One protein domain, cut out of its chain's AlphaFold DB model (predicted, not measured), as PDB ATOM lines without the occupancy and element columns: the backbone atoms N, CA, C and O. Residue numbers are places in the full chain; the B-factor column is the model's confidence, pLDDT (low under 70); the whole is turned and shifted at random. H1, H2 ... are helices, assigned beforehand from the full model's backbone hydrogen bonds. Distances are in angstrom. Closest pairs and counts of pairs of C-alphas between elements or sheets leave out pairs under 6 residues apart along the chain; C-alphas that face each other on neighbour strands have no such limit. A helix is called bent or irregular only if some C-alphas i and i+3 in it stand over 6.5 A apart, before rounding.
ATOM      1  N   SER A  20     158.953 142.320 116.853       95.62
ATOM      2  CA  SER A  20     157.773 142.711 117.636       95.62
ATOM      3  C   SER A  20     156.577 143.083 116.747       95.62
ATOM      4  O   SER A  20     155.437 142.691 117.026       95.62
ATOM      5  N   LYS A  21     156.818 143.760 115.617       95.38
ATOM      6  CA  LYS A  21     155.782 144.109 114.636       95.38
ATOM      7  C   LYS A  21     155.227 142.878 113.926       95.38
ATOM      8  O   LYS A  21     154.010 142.788 113.741       95.38
ATOM      9  N   VAL A  22     156.079 141.923 113.554       96.69
ATOM     10  CA  VAL A  22     155.656 140.640 112.969       96.69
ATOM     11  C   VAL A  22     154.840 139.839 113.980       96.69
ATOM     12  O   VAL A  22     153.758 139.369 113.637       96.69
ATOM     13  N   LEU A  23     155.271 139.771 115.243       97.88
ATOM     14  CA  LEU A  23     154.530 139.092 116.307       97.88
ATOM     15  C   LEU A  23     153.159 139.740 116.549       97.88
ATOM     16  O   LEU A  23     152.152 139.043 116.683       97.88
ATOM     17  N   ARG A  24     153.085 141.078 116.554       97.81
ATOM     18  CA  ARG A  24     151.817 141.810 116.687       97.81
ATOM     19  C   ARG A  24     150.890 141.545 115.503       97.81
ATOM     20  O   ARG A  24     149.710 141.277 115.715       97.81
ATOM     21  N   ARG A  25     151.415 141.547 114.272       97.44
ATOM     22  CA  ARG A  25     150.653 141.171 113.068       97.44
ATOM     23  C   ARG A  25     150.162 139.728 113.144       97.44
ATOM     24  O   ARG A  25     148.993 139.489 112.881       97.44
ATOM     25  N   ALA A  26     151.003 138.786 113.571       98.19
ATOM     26  CA  ALA A  26     150.625 137.384 113.734       98.19
ATOM     27  C   ALA A  26     149.508 137.202 114.775       98.19
ATOM     28  O   ALA A  26     148.558 136.459 114.532       98.19
ATOM     29  N   ARG A  27     149.565 137.927 115.903       97.69
ATOM     30  CA  ARG A  27     148.497 137.932 116.920       97.69
ATOM     31  C   ARG A  27     147.178 138.462 116.363       97.69
ATOM     32  O   ARG A  27     146.148 137.824 116.567       97.69
ATOM     33  N   VAL A  28     147.208 139.577 115.631       98.31
ATOM     34  CA  VAL A  28     146.008 140.131 114.982       98.31
ATOM     35  C   VAL A  28     145.450 139.143 113.960       98.31
ATOM     36  O   VAL A  28     144.273 138.815 114.030       98.31
ATOM     37  N   SER A  29     146.293 138.582 113.089       98.12
ATOM     38  CA  SER A  29     145.880 137.574 112.105       98.12
ATOM     39  C   SER A  29     145.258 136.331 112.752       98.12
ATOM     40  O   SER A  29     144.310 135.755 112.212       98.12
ATOM     41  N   LYS A  30     145.758 135.915 113.923       98.25
ATOM     42  CA  LYS A  30     145.175 134.817 114.705       98.25
ATOM     43  C   LYS A  30     143.776 135.177 115.210       98.25
ATOM     44  O   LYS A  30     142.855 134.384 115.039       98.25
ATOM     45  N   MET A  31     143.604 136.371 115.780       98.25
ATOM     46  CA  MET A  31     142.300 136.850 116.254       98.25
ATOM     47  C   MET A  31     141.291 136.988 115.110       98.25
ATOM     48  O   MET A  31     140.155 136.541 115.243       98.25
ATOM     49  N   THR A  32     141.702 137.536 113.962       98.12
ATOM     50  CA  THR A  32     140.809 137.690 112.804       98.12
ATOM     51  C   THR A  32     140.376 136.345 112.237       98.12
ATOM     52  O   THR A  32     139.214 136.189 111.881       98.12
ATOM     53  N   ARG A  33     141.278 135.353 112.187       96.94
ATOM     54  CA  ARG A  33     140.937 134.006 111.710       96.94
ATOM     55  C   ARG A  33     139.967 133.303 112.661       96.94
ATOM     56  O   ARG A  33     138.986 132.744 112.193       96.94
ATOM     57  N   ALA A  34     140.191 133.399 113.972       95.88
ATOM     58  CA  ALA A  34     139.275 132.845 114.972       95.88
ATOM     59  C   ALA A  34     137.880 133.493 114.910       95.88
ATOM     60  O   ALA A  34     136.866 132.823 115.087       95.88
ATOM     61  N   LEU A  35     137.812 134.798 114.630       97.94
ATOM     62  CA  LEU A  35     136.542 135.500 114.461       97.94
ATOM     63  C   LEU A  35     135.815 135.053 113.188       97.94
ATOM     64  O   LEU A  35     134.620 134.776 113.239       97.94
ATOM     65  N   GLN A  36     136.527 134.955 112.062       97.44
ATOM     66  CA  GLN A  36     135.960 134.457 110.805       97.44
ATOM     67  C   GLN A  36     135.412 133.038 110.953       97.44
ATOM     68  O   GLN A  36     134.315 132.758 110.478       97.44
ATOM     69  N   ASP A  37     136.146 132.177 111.650       95.50
ATOM     70  CA  ASP A  37     135.743 130.801 111.909       95.50
ATOM     71  C   ASP A  37     134.472 130.731 112.772       95.50
ATOM     72  O   ASP A  37     133.476 130.119 112.387       95.50
ATOM     73  N   ARG A  38     134.412 131.503 113.867       95.94
ATOM     74  CA  ARG A  38     133.194 131.615 114.690       95.94
ATOM     75  C   ARG A  38     131.995 132.164 113.919       95.94
ATOM     76  O   ARG A  38     130.880 131.692 114.131       95.94
ATOM     77  N   LEU A  39     132.197 133.141 113.034       96.94
ATOM     78  CA  LEU A  39     131.125 133.659 112.177       96.94
ATOM     79  C   LEU A  39     130.649 132.611 111.165       96.94
ATOM     80  O   LEU A  39     129.446 132.488 110.933       96.94
ATOM     81  N   ALA A  40     131.564 131.831 110.590       95.88
ATOM     82  CA  ALA A  40     131.213 130.739 109.690       95.88
ATOM     83  C   ALA A  40     130.381 129.668 110.414       95.88
ATOM     84  O   ALA A  40     129.314 129.288 109.929       95.88
ATOM     85  N   LEU A  41     130.805 129.255 111.613       95.31
ATOM     86  CA  LEU A  41     130.057 128.326 112.462       95.31
ATOM     87  C   LEU A  41     128.679 128.881 112.853       95.31
ATOM     88  O   LEU A  41     127.694 128.147 112.824       95.31
ATOM     89  N   ALA A  42     128.577 130.178 113.161       96.00
ATOM     90  CA  ALA A  42     127.304 130.816 113.491       96.00
ATOM     91  C   ALA A  42     126.337 130.806 112.296       96.00
ATOM     92  O   ALA A  42     125.162 130.484 112.463       96.00
ATOM     93  N   ASN A  43     126.831 131.068 111.083       96.31
ATOM     94  CA  ASN A  43     126.026 130.968 109.864       96.31
ATOM     95  C   ASN A  43     125.544 129.531 109.620       96.31
ATOM     96  O   ASN A  43     124.372 129.320 109.317       96.31
ATOM     97  N   ILE A  44     126.413 128.529 109.806       94.69
ATOM     98  CA  ILE A  44     126.025 127.112 109.705       94.69
ATOM     99  C   ILE A  44     124.958 126.774 110.754       94.69
ATOM    100  O   ILE A  44     123.958 126.130 110.433       94.69
ATOM    101  N   LYS A  45     125.135 127.253 111.990       96.50
ATOM    102  CA  LYS A  45     124.195 127.053 113.096       96.50
ATOM    103  C   LYS A  45     122.812 127.635 112.784       96.50
ATOM    104  O   LYS A  45     121.810 126.966 113.036       96.50
ATOM    105  N   ILE A  46     122.755 128.843 112.220       96.50
ATOM    106  CA  ILE A  46     121.507 129.507 111.817       96.50
ATOM    107  C   ILE A  46     120.831 128.728 110.686       96.50
ATOM    108  O   ILE A  46     119.662 128.369 110.806       96.50
ATOM    109  N   ASN A  47     121.577 128.395 109.633       96.06
ATOM    110  CA  ASN A  47     121.028 127.751 108.437       96.06
ATOM    111  C   ASN A  47     120.499 126.334 108.698       96.06
ATOM    112  O   ASN A  47     119.619 125.868 107.983       96.06
ATOM    113  N   ARG A  48     121.026 125.644 109.714       95.06
ATOM    114  CA  ARG A  48     120.611 124.279 110.075       95.06
ATOM    115  C   ARG A  48     119.577 124.219 111.197       95.06
ATOM    116  O   ARG A  48     119.201 123.129 111.613       95.06
ATOM    117  N   GLY A  49     119.153 125.365 111.736       95.94
ATOM    118  CA  GLY A  49     118.256 125.398 112.895       95.94
ATOM    119  C   GLY A  49     118.891 124.826 114.170       95.94
ATOM    120  O   GLY A  49     118.194 124.437 115.104       95.94
ATOM    121  N   TRP A  50     120.223 124.790 114.256       95.94
ATOM    122  CA  TRP A  50     120.970 124.220 115.384       95.94
ATOM    123  C   TRP A  50     121.068 125.176 116.575       95.94
ATOM    124  O   TRP A  50     122.045 125.167 117.320       95.94
ATOM    125  N   GLN A  51     120.056 126.020 116.769       93.06
ATOM    126  CA  GLN A  51     120.050 127.093 117.764       93.06
ATOM    127  C   GLN A  51     120.284 126.563 119.190       93.06
ATOM    128  O   GLN A  51     121.005 127.196 119.961       93.06
ATOM    129  N   HIS A  52     119.776 125.361 119.474       95.50
ATOM    130  CA  HIS A  52     119.889 124.653 120.750       95.50
ATOM    131  C   HIS A  52     121.276 124.037 121.024       95.50
ATOM    132  O   HIS A  52     121.544 123.616 122.145       95.50
ATOM    133  N   ARG A  53     122.173 123.959 120.032       93.25
ATOM    134  CA  ARG A  53     123.527 123.412 120.216       93.25
ATOM    135  C   ARG A  53     124.506 124.520 120.592       93.25
ATOM    136  O   ARG A  53     124.492 125.605 120.001       93.25
ATOM    137  N   SER A  54     125.380 124.267 121.561       94.62
ATOM    138  CA  SER A  54     126.493 125.171 121.862       94.62
ATOM    139  C   SER A  54     127.471 125.208 120.685       94.62
ATOM    140  O   SER A  54     127.616 124.227 119.960       94.62
ATOM    141  N   MET A  55     128.145 126.342 120.479       89.25
ATOM    142  CA  MET A  55     129.105 126.500 119.376       89.25
ATOM    143  C   MET A  55     130.232 125.455 119.434       89.25
ATOM    144  O   MET A  55     130.624 124.932 118.399       89.25
ATOM    145  N   GLU A  56     130.687 125.100 120.639       91.06
ATOM    146  CA  GLU A  56     131.755 124.113 120.867       91.06
ATOM    147  C   GLU A  56     131.330 122.680 120.508       91.06
ATOM    148  O   GLU A  56     132.144 121.885 120.054       91.06
ATOM    149  N   SER A  57     130.041 122.348 120.638       93.25
ATOM    150  CA  SER A  57     129.526 121.033 120.230       93.25
ATOM    151  C   SER A  57     129.404 120.890 118.709       93.25
ATOM    152  O   SER A  57     129.265 119.767 118.225       93.25
ATOM    153  N   LEU A  58     129.394 121.997 117.961       91.19
ATOM    154  CA  LEU A  58     129.155 121.996 116.515       91.19
ATOM    155  C   LEU A  58     130.424 121.792 115.696       91.19
ATOM    156  O   LEU A  58     130.358 121.186 114.630       91.19
ATOM    157  N   GLU A  59     131.562 122.272 116.188       91.69
ATOM    158  CA  GLU A  59     132.862 122.143 115.527       91.69
ATOM    159  C   GLU A  59     133.204 120.682 115.153       91.69
ATOM    160  O   GLU A  59     133.415 120.425 113.963       91.69
ATOM    161  N   PRO A  60     133.129 119.685 116.067       92.50
ATOM    162  CA  PRO A  60     133.440 118.295 115.718       92.50
ATOM    163  C   PRO A  60     132.414 117.650 114.771       92.50
ATOM    164  O   PRO A  60     132.751 116.732 114.025       92.50
ATOM    165  N   GLU A  61     131.153 118.095 114.788       90.38
ATOM    166  CA  GLU A  61     130.118 117.600 113.866       90.38
ATOM    167  C   GLU A  61     130.351 118.132 112.450       90.38
ATOM    168  O   GLU A  61     130.301 117.380 111.477       90.38
ATOM    169  N   ILE A  62     130.663 119.425 112.338       91.31
ATOM    170  CA  ILE A  62     130.953 120.072 111.060       91.31
ATOM    171  C   ILE A  62     132.220 119.483 110.460       91.31
ATOM    172  O   ILE A  62     132.221 119.201 109.266       91.31
ATOM    173  N   GLU A  63     133.257 119.224 111.257       91.38
ATOM    174  CA  GLU A  63     134.476 118.573 110.778       91.38
ATOM    175  C   GLU A  63     134.210 117.142 110.287       91.38
ATOM    176  O   GLU A  63     134.680 116.772 109.209       91.38
ATOM    177  N   ARG A  64     133.391 116.354 111.002       91.19
ATOM    178  CA  ARG A  64     132.970 115.019 110.542       91.19
ATOM    179  C   ARG A  64     132.201 115.082 109.230       91.19
ATOM    180  O   ARG A  64     132.464 114.285 108.328       91.19
ATOM    181  N   GLU A  65     131.296 116.038 109.087       88.75
ATOM    182  CA  GLU A  65     130.533 116.185 107.854       88.75
ATOM    183  C   GLU A  65     131.390 116.711 106.698       88.75
ATOM    184  O   GLU A  65     131.242 116.249 105.568       88.75
ATOM    185  N   LEU A  66     132.330 117.625 106.961       86.94
ATOM    186  CA  LEU A  66     133.292 118.098 105.964       86.94
ATOM    187  C   LEU A  66     134.220 116.968 105.518       86.94
ATOM    188  O   LEU A  66     134.519 116.853 104.332       86.94
ATOM    189  N   LYS A  67     134.648 116.116 106.456       89.88
ATOM    190  CA  LYS A  67     135.463 114.935 106.173       89.88
ATOM    191  C   LYS A  67     134.694 113.940 105.309       89.88
ATOM    192  O   LYS A  67     135.243 113.504 104.302       89.88
ATOM    193  N   ARG A  68     133.419 113.675 105.631       86.50
ATOM    194  CA  ARG A  68     132.535 112.818 104.823       86.50
ATOM    195  C   ARG A  68     132.326 113.381 103.414       86.50
ATOM    196  O   ARG A  68     132.529 112.671 102.435       86.50
ATOM    197  N   LYS A  69     132.034 114.680 103.297       86.00
ATOM    198  CA  LYS A  69     131.870 115.349 101.994       86.00
ATOM    199  C   LYS A  69     133.156 115.375 101.177       86.00
ATOM    200  O   LYS A  69     133.096 115.303  99.957       86.00
ATOM    201  N   ARG A  70     134.323 115.476 101.819       82.06
ATOM    202  CA  ARG A  70     135.610 115.440 101.117       82.06
ATOM    203  C   ARG A  70     135.918 114.052 100.563       82.06
ATOM    204  O   ARG A  70     136.428 113.971  99.453       82.06
TER     205      ARG A  70
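Overview. This is residues 20 to 70 of the 578 residues of an uncharacterized protein of Carpinus fangiana (UniProt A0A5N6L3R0). A long helix, H1, and a shorter one, H2, make an L: a short loop turns the backbone round after the last residue of H1, and H2 meets H1 with its first residues, 55 to 59, at a corner near that end of H1, before its residues 63 to 70 stick out. Residues 20 to 36 of H1 and 63 to 70 of H2 stand free as two arms. The printed part has 51 residues, with H1 then H2 along it and no named strand; the class is all helix. It is loose, with a radius of gyration of the C-alphas of 14.2 A, and elongated, spanning 42 by 25 by 15 A.

Arrangement. H1, residues 20 to 47, touches H2, residues 55 to 70, through residues 41 to 45 and 55 to 59 alone. Their closest C-alphas, of Leu 41 and Met 55, are 7.2 A apart. Their lines are about perpendicular, at 82 degrees. In H1 every O i to N i+4 pair is within hydrogen-bond range; in H2, 9 of 12 are.

Along the chain. H1 begins at C-alpha 20 (157.773, 142.711, 117.636) and measures 40.7 A. H2 measures 22.3 A and ends at C-alpha 70 (135.610, 115.440, 101.117). H2 is only just irregular: C-alphas 57 and 60 are 6.6 A apart.

Size, cuts and confidence. The two C-alphas farthest apart, of Ser 20 and Gly 49, are 43.4 A apart. The link, 7 residues, is short, and the printed part has no cut. Mean pLDDT of the printed part is 94.3, and no printed residue is under 70.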